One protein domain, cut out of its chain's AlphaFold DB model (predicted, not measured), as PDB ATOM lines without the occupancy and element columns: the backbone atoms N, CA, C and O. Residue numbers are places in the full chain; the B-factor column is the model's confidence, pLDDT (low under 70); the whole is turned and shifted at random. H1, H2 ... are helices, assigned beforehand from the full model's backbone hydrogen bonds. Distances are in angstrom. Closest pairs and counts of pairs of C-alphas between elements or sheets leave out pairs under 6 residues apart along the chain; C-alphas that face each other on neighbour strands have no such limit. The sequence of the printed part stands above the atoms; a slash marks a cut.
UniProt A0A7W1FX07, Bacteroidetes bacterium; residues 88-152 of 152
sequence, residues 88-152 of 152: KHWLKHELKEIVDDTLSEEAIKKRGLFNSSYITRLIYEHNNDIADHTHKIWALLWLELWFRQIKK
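Overview. This is residues 88 to 152 of the 152 residues of a protein of Bacteroidetes bacterium (UniProt A0A7W1FX07). One long helix, H5, runs along the longest axis of the domain, and H4 slants away from its first part, so that the two make an open V joined by residues 128 to 133. H1 and H2 pack on H5, H1 at its first residues, and H3 sits by the first residues of H4, toward the open mouth of the V. The printed part has 65 residues with five named helices, H1 to H5 in that order along the chain, and no named strand; the class is all helix. The whole is compact, with a radius of gyration of the C-alphas of 11.3 A, yet elongated in outline, spanning 36 by 23 by 17 A.

Along the chain. H5, residues 134 to 150, is the longest helix; it measures 24.5 A from C-alpha 134 at (-38.401, 36.958, 42.842) to C-alpha 150 at (-42.488, 27.646, 65.169). H4, residues 116 to 127, measures 16.6 A. H2, residues 96 to 102, and H3, residues 105 to 111, measure 9.9 A each. H1, residues 88 to 92, measures 6.5 A and begins with C-alpha 88 at (-35.232, 41.359, 43.287).

Arrangement. H5 is the hub, touching three other helices. H2 touches it at a steep tilt of 46 degrees, the same way; the closest C-alphas are those of Val 99 and Leu 141, 6.4 A apart. H1 touches H5 at residues 134 to 138 alone, with the C-alphas of Lys 88 and Thr 134 closest at 5.4 A. H4 and H5 only just touch, with 3 pairs of C-alphas within 8 A, the closest being Ile 123 and Ile 137 at 7.1 A; they run opposite ways at a steep tilt of 51 degrees. H3 touches H4 at its residues 116 to 120 alone, at a steep tilt of 50 degrees, opposite ways, with the C-alphas of Glu 105 and Ser 116 closest at 5.4 A. H2 and H4 are near each other, as are H3 and H5, while H1 and H3 are apart. In H1, H2, H3, H4 and H5, each O i to N i+4 pair is within hydrogen-bond range.

Size, cuts and confidence. The two C-alphas farthest apart, those of Ile 130 and Lys 152, are 37.6 A from each other. The printed part has no cut and ends at residue 152, the chain's last residue. The links H1 to H2, H2 to H3 and H3 to H4 are tight, and H4 to H5 is short; no link is long. The mean pLDDT of the printed part is 94.5, and residues 151 to 152 are under 70.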
ATOM      1  N   LYS A  88     -36.127  41.986  44.272       94.88
ATOM      2  CA  LYS A  88     -35.232  41.359  43.287       94.88
ATOM      3  C   LYS A  88     -33.760  41.698  43.548       94.88
ATOM      4  O   LYS A  88     -32.907  40.831  43.426       94.88
ATOM      5  N   HIS A  89     -33.464  42.953  43.886       94.88
ATOM      6  CA  HIS A  89     -32.100  43.374  44.208       94.88
ATOM      7  C   HIS A  89     -31.642  42.712  45.509       94.88
ATOM      8  O   HIS A  89     -30.628  42.027  45.514       94.88
ATOM      9  N   TRP A  90     -32.463  42.800  46.555       96.81
ATOM     10  CA  TRP A  90     -32.161  42.206  47.854       96.81
ATOM     11  C   TRP A  90     -31.873  40.712  47.776       96.81
ATOM     12  O   TRP A  90     -30.868  40.263  48.307       96.81
ATOM     13  N   LEU A  91     -32.693  39.934  47.068       96.75
ATOM     14  CA  LEU A  91     -32.473  38.493  46.911       96.75
ATOM     15  C   LEU A  91     -31.146  38.152  46.220       96.75
ATOM     16  O   LEU A  91     -30.540  37.136  46.547       96.75
ATOM     17  N   LYS A  92     -30.691  38.992  45.284       94.81
ATOM     18  CA  LYS A  92     -29.443  38.781  44.535       94.81
ATOM     19  C   LYS A  92     -28.205  39.319  45.250       94.81
ATOM     20  O   LYS A  92     -27.094  38.933  44.893       94.81
ATOM     21  N   HIS A  93     -28.388  40.215  46.215       95.38
ATOM     22  CA  HIS A  93     -27.299  40.904  46.896       95.38
ATOM     23  C   HIS A  93     -27.461  40.799  48.415       95.38
ATOM     24  O   HIS A  93     -26.991  39.830  49.002       95.38
ATOM     25  N   GLU A  94     -28.142  41.745  49.061       96.19
ATOM     26  CA  GLU A  94     -28.127  41.910  50.521       96.19
ATOM     27  C   GLU A  94     -28.682  40.713  51.309       96.19
ATOM     28  O   GLU A  94     -28.320  40.512  52.463       96.19
ATOM     29  N   LEU A  95     -29.560  39.914  50.704       96.38
ATOM     30  CA  LEU A  95     -30.162  38.719  51.299       96.38
ATOM     31  C   LEU A  95     -29.645  37.422  50.674       96.38
ATOM     32  O   LEU A  95     -30.146  36.356  51.028       96.38
ATOM     33  N   LYS A  96     -28.670  37.488  49.760       95.50
ATOM     34  CA  LYS A  96     -28.196  36.315  49.018       95.50
ATOM     35  C   LYS A  96     -27.713  35.211  49.957       95.50
ATOM     36  O   LYS A  96     -28.143  34.073  49.825       95.50
ATOM     37  N   GLU A  97     -26.887  35.554  50.942       96.00
ATOM     38  CA  GLU A  97     -26.362  34.584  51.913       96.00
ATOM     39  C   GLU A  97     -27.477  33.934  52.742       96.00
ATOM     40  O   GLU A  97     -27.474  32.726  52.960       96.00
ATOM     41  N   ILE A  98     -28.481  34.720  53.148       96.44
ATOM     42  CA  ILE A  98     -29.634  34.214  53.903       96.44
ATOM     43  C   ILE A  98     -30.456  33.254  53.038       96.44
ATOM     44  O   ILE A  98     -30.914  32.226  53.532       96.44
ATOM     45  N   VAL A  99     -30.651  33.578  51.758       97.12
ATOM     46  CA  VAL A  99     -31.348  32.714  50.797       97.12
ATOM     47  C   VAL A  99     -30.582  31.412  50.595       97.12
ATOM     48  O   VAL A  99     -31.196  30.350  50.673       97.12
ATOM     49  N   ASP A 100     -29.270  31.488  50.382       95.06
ATOM     50  CA  ASP A 100     -28.422  30.323  50.132       95.06
ATOM     51  C   ASP A 100     -28.369  29.380  51.349       95.06
ATOM     52  O   ASP A 100     -28.449  28.166  51.171       95.06
ATOM     53  N   ASP A 101     -28.318  29.909  52.580       95.75
ATOM     54  CA  ASP A 101     -28.423  29.103  53.809       95.75
ATOM     55  C   ASP A 101     -29.827  28.506  53.978       95.75
ATOM     56  O   ASP A 101     -30.012  27.296  54.165       95.75
ATOM     57  N   THR A 102     -30.842  29.372  53.911       96.00
ATOM     58  CA  THR A 102     -32.214  29.015  54.284       96.00
ATOM     59  C   THR A 102     -32.822  28.033  53.294       96.00
ATOM     60  O   THR A 102     -33.532  27.112  53.694       96.00
ATOM     61  N   LEU A 103     -32.522  28.208  52.009       96.62
ATOM     62  CA  LEU A 103     -33.010  27.377  50.913       96.62
ATOM     63  C   LEU A 103     -31.916  26.450  50.363       96.62
ATOM     64  O   LEU A 103     -32.015  26.000  49.219       96.62
ATOM     65  N   SER A 104     -30.899  26.144  51.176       96.00
ATOM     66  CA  SER A 104     -29.886  25.141  50.850       96.00
ATOM     67  C   SER A 104     -30.521  23.781  50.565       96.00
ATOM     68  O   SER A 104     -31.578  23.425  51.097       96.00
ATOM     69  N   GLU A 105     -29.855  22.978  49.736       94.75
ATOM     70  CA  GLU A 105     -30.349  21.650  49.373       94.75
ATOM     71  C   GLU A 105     -30.615  20.778  50.613       94.75
ATOM     72  O   GLU A 105     -31.634  20.089  50.677       94.75
ATOM     73  N   GLU A 106     -29.738  20.855  51.617       94.75
ATOM     74  CA  GLU A 106     -29.893  20.158  52.893       94.75
ATOM     75  C   GLU A 106     -31.119  20.649  53.672       94.75
ATOM     76  O   GLU A 106     -31.935  19.827  54.098       94.75
ATOM     77  N   ALA A 107     -31.302  21.968  53.820       94.19
ATOM     78  CA  ALA A 107     -32.449  22.531  54.531       94.19
ATOM     79  C   ALA A 107     -33.776  22.122  53.875       94.19
ATOM     80  O   ALA A 107     -34.706  21.679  54.559       94.19
ATOM     81  N   ILE A 108     -33.845  22.189  52.543       95.56
ATOM     82  CA  ILE A 108     -35.027  21.782  51.780       95.56
ATOM     83  C   ILE A 108     -35.292  20.278  51.916       95.56
ATOM     84  O   ILE A 108     -36.430  19.878  52.179       95.56
ATOM     85  N   LYS A 109     -34.261  19.435  51.780       95.00
ATOM     86  CA  LYS A 109     -34.389  17.977  51.948       95.00
ATOM     87  C   LYS A 109     -34.857  17.613  53.351       95.00
ATOM     88  O   LYS A 109     -35.792  16.833  53.494       95.00
ATOM     89  N   LYS A 110     -34.265  18.224  54.381       93.88
ATOM     90  CA  LYS A 110     -34.653  18.042  55.786       93.88
ATOM     91  C   LYS A 110     -36.106  18.437  56.034       93.88
ATOM     92  O   LYS A 110     -36.780  17.821  56.859       93.88
ATOM     93  N   ARG A 111     -36.601  19.459  55.329       93.62
ATOM     94  CA  ARG A 111     -38.007  19.870  55.399       93.62
ATOM     95  C   ARG A 111     -38.941  18.833  54.775       93.62
ATOM     96  O   ARG A 111     -40.038  18.646  55.289       93.62
ATOM     97  N   GLY A 112     -38.530  18.200  53.675       94.44
ATOM     98  CA  GLY A 112     -39.277  17.125  53.012       94.44
ATOM     99  C   GLY A 112     -40.564  17.562  52.300       94.44
ATOM    100  O   GLY A 112     -41.346  16.712  51.894       94.44
ATOM    101  N   LEU A 113     -40.803  18.872  52.148       94.88
ATOM    102  CA  LEU A 113     -42.016  19.418  51.516       94.88
ATOM    103  C   LEU A 113     -41.830  19.781  50.039       94.88
ATOM    104  O   LEU A 113     -42.804  19.851  49.294       94.88
ATOM    105  N   PHE A 114     -40.593  20.051  49.619       95.69
ATOM    106  CA  PHE A 114     -40.296  20.563  48.287       95.69
ATOM    107  C   PHE A 114     -39.193  19.756  47.613       95.69
ATOM    108  O   PHE A 114     -38.322  19.181  48.263       95.69
ATOM    109  N   ASN A 115     -39.211  19.756  46.282       95.75
ATOM    110  CA  ASN A 115     -38.146  19.177  45.481       95.75
ATOM    111  C   ASN A 115     -36.913  20.096  45.516       95.75
ATOM    112  O   ASN A 115     -36.962  21.233  45.037       95.75
ATOM    113  N   SER A 116     -35.808  19.596  46.074       95.50
ATOM    114  CA  SER A 116     -34.593  20.387  46.263       95.50
ATOM    115  C   SER A 116     -33.922  20.773  44.947       95.50
ATOM    116  O   SER A 116     -33.519  21.922  44.802       95.50
ATOM    117  N   SER A 117     -33.881  19.886  43.946       95.94
ATOM    118  CA  SER A 117     -33.262  20.203  42.651       95.94
ATOM    119  C   SER A 117     -34.037  21.279  41.887       95.94
ATOM    120  O   SER A 117     -33.430  22.144  41.252       95.94
ATOM    121  N   TYR A 118     -35.368  21.296  42.004       96.81
ATOM    122  CA  TYR A 118     -36.193  22.366  41.445       96.81
ATOM    123  C   TYR A 118     -35.895  23.718  42.102       96.81
ATOM    124  O   TYR A 118     -35.751  24.712  41.390       96.81
ATOM    125  N   ILE A 119     -35.782  23.763  43.434       96.75
ATOM    126  CA  ILE A 119     -35.476  25.002  44.164       96.75
ATOM    127  C   ILE A 119     -34.070  25.502  43.822       96.75
ATOM    128  O   ILE A 119     -33.919  26.678  43.496       96.75
ATOM    129  N   THR A 120     -33.069  24.619  43.790       96.19
ATOM    130  CA  THR A 120     -31.702  24.978  43.386       96.19
ATOM    131  C   THR A 120     -31.676  25.575  41.979       96.19
ATOM    132  O   THR A 120     -31.075  26.627  41.765       96.19
ATOM    133  N   ARG A 121     -32.386  24.965  41.018       97.00
ATOM    134  CA  ARG A 121     -32.501  25.510  39.658       97.00
ATOM    135  C   ARG A 121     -33.183  26.878  39.648       97.00
ATOM    136  O   ARG A 121     -32.730  27.780  38.954       97.00
ATOM    137  N   LEU A 122     -34.255  27.040  40.416       96.88
ATOM    138  CA  LEU A 122     -35.018  28.284  40.499       96.88
ATOM    139  C   LEU A 122     -34.156  29.440  41.039       96.88
ATOM    140  O   LEU A 122     -34.191  30.540  40.488       96.88
ATOM    141  N   ILE A 123     -33.343  29.182  42.066       96.69
ATOM    142  CA  ILE A 123     -32.383  30.157  42.610       96.69
ATOM    143  C   ILE A 123     -31.293  30.467  41.577       96.69
ATOM    144  O   ILE A 123     -30.985  31.636  41.341       96.69
ATOM    145  N   TYR A 124     -30.752  29.445  40.906       96.25
ATOM    146  CA  TYR A 124     -29.753  29.623  39.852       96.25
ATOM    147  C   TYR A 124     -30.271  30.495  38.697       96.25
ATOM    148  O   TYR A 124     -29.609  31.457  38.308       96.25
ATOM    149  N   GLU A 125     -31.464  30.201  38.173       97.44
ATOM    150  CA  GLU A 125     -32.085  30.962  37.086       97.44
ATOM    151  C   GLU A 125     -32.332  32.424  37.481       97.44
ATOM    152  O   GLU A 125     -32.122  33.324  36.669       97.44
ATOM    153  N   HIS A 126     -32.734  32.672  38.732       96.81
ATOM    154  CA  HIS A 126     -32.953  34.024  39.242       96.81
ATOM    155  C   HIS A 126     -31.657  34.826  39.376       96.81
ATOM    156  O   HIS A 126     -31.592  35.984  38.956       96.81
ATOM    157  N   ASN A 127     -30.616  34.209  39.940       95.38
ATOM    158  CA  ASN A 127     -29.336  34.870  40.175       95.38
ATOM    159  C   ASN A 127     -28.620  35.220  38.865       95.38
ATOM    160  O   ASN A 127     -28.003  36.281  38.781       95.38
ATOM    161  N   ASN A 128     -28.768  34.381  37.838       95.94
ATOM    162  CA  ASN A 128     -28.175  34.581  36.514       95.94
ATOM    163  C   ASN A 128     -29.083  35.351  35.535       95.94
ATOM    164  O   ASN A 128     -28.803  35.376  34.341       95.94
ATOM    165  N   ASP A 129     -30.182  35.950  36.014       96.00
ATOM    166  CA  ASP A 129     -31.172  36.674  35.196       96.00
ATOM    167  C   ASP A 129     -31.742  35.865  34.009       96.00
ATOM    168  O   ASP A 129     -32.257  36.440  33.052       96.00
ATOM    169  N   ILE A 130     -31.720  34.531  34.092       97.25
ATOM    170  CA  ILE A 130     -32.345  33.639  33.105       97.25
ATOM    171  C   ILE A 130     -33.873  33.778  33.182       97.25
ATOM    172  O   ILE A 130     -34.552  33.814  32.157       97.25
ATOM    173  N   ALA A 131     -34.423  33.884  34.398       96.00
ATOM    174  CA  ALA A 131     -35.848  34.103  34.638       96.00
ATOM    175  C   ALA A 131     -36.105  34.831  35.969       96.00
ATOM    176  O   ALA A 131     -35.365  34.686  36.942       96.00
ATOM    177  N   ASP A 132     -37.191  35.609  36.041       96.31
ATOM    178  CA  ASP A 132     -37.575  36.293  37.278       96.31
ATOM    179  C   ASP A 132     -38.414  35.390  38.197       96.31
ATOM    180  O   ASP A 132     -39.630  35.261  38.046       96.31
ATOM    181  N   HIS A 133     -37.752  34.807  39.199       97.38
ATOM    182  CA  HIS A 133     -38.402  34.037  40.262       97.38
ATOM    183  C   HIS A 133     -38.524  34.779  41.603       97.38
ATOM    184  O   HIS A 133     -38.776  34.134  42.622       97.38
ATOM    185  N   THR A 134     -38.410  36.118  41.620       96.44
ATOM    186  CA  THR A 134     -38.401  36.958  42.842       96.44
ATOM    187  C   THR A 134     -39.488  36.551  43.837       96.44
ATOM    188  O   THR A 134     -39.214  36.292  45.005       96.44
ATOM    189  N   HIS A 135     -40.740  36.452  43.380       96.06
ATOM    190  CA  HIS A 135     -41.874  36.159  44.258       96.06
ATOM    191  C   HIS A 135     -41.857  34.736  44.826       96.06
ATOM    192  O   HIS A 135     -42.256  34.541  45.973       96.06
ATOM    193  N   LYS A 136     -41.382  33.751  44.052       97.06
ATOM    194  CA  LYS A 136     -41.299  32.354  44.503       97.06
ATOM    195  C   LYS A 136     -40.204  32.192  45.550       97.06
ATOM    196  O   LYS A 136     -40.467  31.621  46.601       97.06
ATOM    197  N   ILE A 137     -39.015  32.742  45.290       97.62
ATOM    198  CA  ILE A 137     -37.896  32.714  46.242       97.62
ATOM    199  C   ILE A 137     -38.291  33.436  47.526       97.62
ATOM    200  O   ILE A 137     -38.106  32.894  48.609       97.62
ATOM    201  N   TRP A 138     -38.906  34.617  47.416       97.50
ATOM    202  CA  TRP A 138     -39.374  35.371  48.578       97.50
ATOM    203  C   TRP A 138     -40.374  34.577  49.426       97.50
ATOM    204  O   TRP A 138     -40.246  34.531  50.647       97.50
ATOM    205  N   ALA A 139     -41.351  33.920  48.792       97.00
ATOM    206  CA  ALA A 139     -42.325  33.093  49.496       97.00
ATOM    207  C   ALA A 139     -41.671  31.882  50.183       97.00
ATOM    208  O   ALA A 139     -41.969  31.613  51.345       97.00
ATOM    209  N   LEU A 140     -40.763  31.185  49.491       97.19
ATOM    210  CA  LEU A 140     -40.032  30.038  50.040       97.19
ATOM    211  C   LEU A 140     -39.150  30.441  51.226       97.19
ATOM    212  O   LEU A 140     -39.179  29.771  52.255       97.19
ATOM    213  N   LEU A 141     -38.423  31.554  51.100       96.94
ATOM    214  CA  LEU A 141     -37.574  32.102  52.155       96.94
ATOM    215  C   LEU A 141     -38.381  32.335  53.437       96.94
ATOM    216  O   LEU A 141     -38.033  31.816  54.495       96.94
ATOM    217  N   TRP A 142     -39.486  33.078  53.341       96.50
ATOM    218  CA  TRP A 142     -40.311  33.376  54.514       96.50
ATOM    219  C   TRP A 142     -41.011  32.150  55.082       96.50
ATOM    220  O   TRP A 142     -41.136  32.043  56.300       96.50
ATOM    221  N   LEU A 143     -41.440  31.222  54.227       96.06
ATOM    222  CA  LEU A 143     -42.045  29.974  54.675       96.06
ATOM    223  C   LEU A 143     -41.059  29.144  55.507       96.06
ATOM    224  O   LEU A 143     -41.418  28.655  56.578       96.06
ATOM    225  N   GLU A 144     -39.813  29.009  55.054       95.25
ATOM    226  CA  GLU A 144     -38.798  28.263  55.797       95.25
ATOM    227  C   GLU A 144     -38.388  28.982  57.089       95.25
ATOM    228  O   GLU A 144     -38.317  28.343  58.141       95.25
ATOM    229  N   LEU A 145     -38.210  30.309  57.071       95.06
ATOM    230  CA  LEU A 145     -37.950  31.086  58.292       95.06
ATOM    231  C   LEU A 145     -39.081  30.941  59.321       95.06
ATOM    232  O   LEU A 145     -38.823  30.763  60.512       95.06
ATOM    233  N   TRP A 146     -40.336  30.951  58.868       95.06
ATOM    234  CA  TRP A 146     -41.497  30.716  59.724       95.06
ATOM    235  C   TRP A 146     -41.480  29.311  60.336       95.06
ATOM    236  O   TRP A 146     -41.678  29.154  61.543       95.06
ATOM    237  N   PHE A 147     -41.157  28.283  59.544       93.81
ATOM    238  CA  PHE A 147     -41.004  26.926  60.066       93.81
ATOM    239  C   PHE A 147     -39.880  26.800  61.101       93.81
ATOM    240  O   PHE A 147     -40.017  26.010  62.038       93.81
ATOM    241  N   ARG A 148     -38.772  27.535  60.938       92.50
ATOM    242  CA  ARG A 148     -37.682  27.591  61.927       92.50
ATOM    243  C   ARG A 148     -38.131  28.271  63.226       92.50
ATOM    244  O   ARG A 148     -37.699  27.857  64.295       92.50
ATOM    245  N   GLN A 149     -39.017  29.267  63.152       92.62
ATOM    246  CA  GLN A 149     -39.526  29.977  64.330       92.62
ATOM    247  C   GLN A 149     -40.539  29.157  65.143       92.62
ATOM    248  O   GLN A 149     -40.512  29.216  66.369       92.62
ATOM    249  N   ILE A 150     -41.433  28.414  64.482       89.75
ATOM    250  CA  ILE A 150     -42.488  27.646  65.169       89.75
ATOM    251  C   ILE A 150     -41.967  26.353  65.795       89.75
ATOM    252  O   ILE A 150     -42.500  25.917  66.809       89.75
ATOM    253  N   LYS A 151     -40.931  25.731  65.226       60.91
ATOM    254  CA  LYS A 151     -40.361  24.481  65.752       60.91
ATOM    255  C   LYS A 151     -39.327  24.710  66.871       60.91
ATOM    256  O   LYS A 151     -38.221  24.180  66.780       60.91
ATOM    257  N   LYS A 152     -39.685  25.484  67.901       49.09
ATOM    258  CA  LYS A 152     -39.027  25.394  69.216       49.09
ATOM    259  C   LYS A 152     -39.725  24.351  70.072       49.09
ATOM    260  O   LYS A 152     -40.973  24.372  70.092       49.09
TER     261      LYS A 152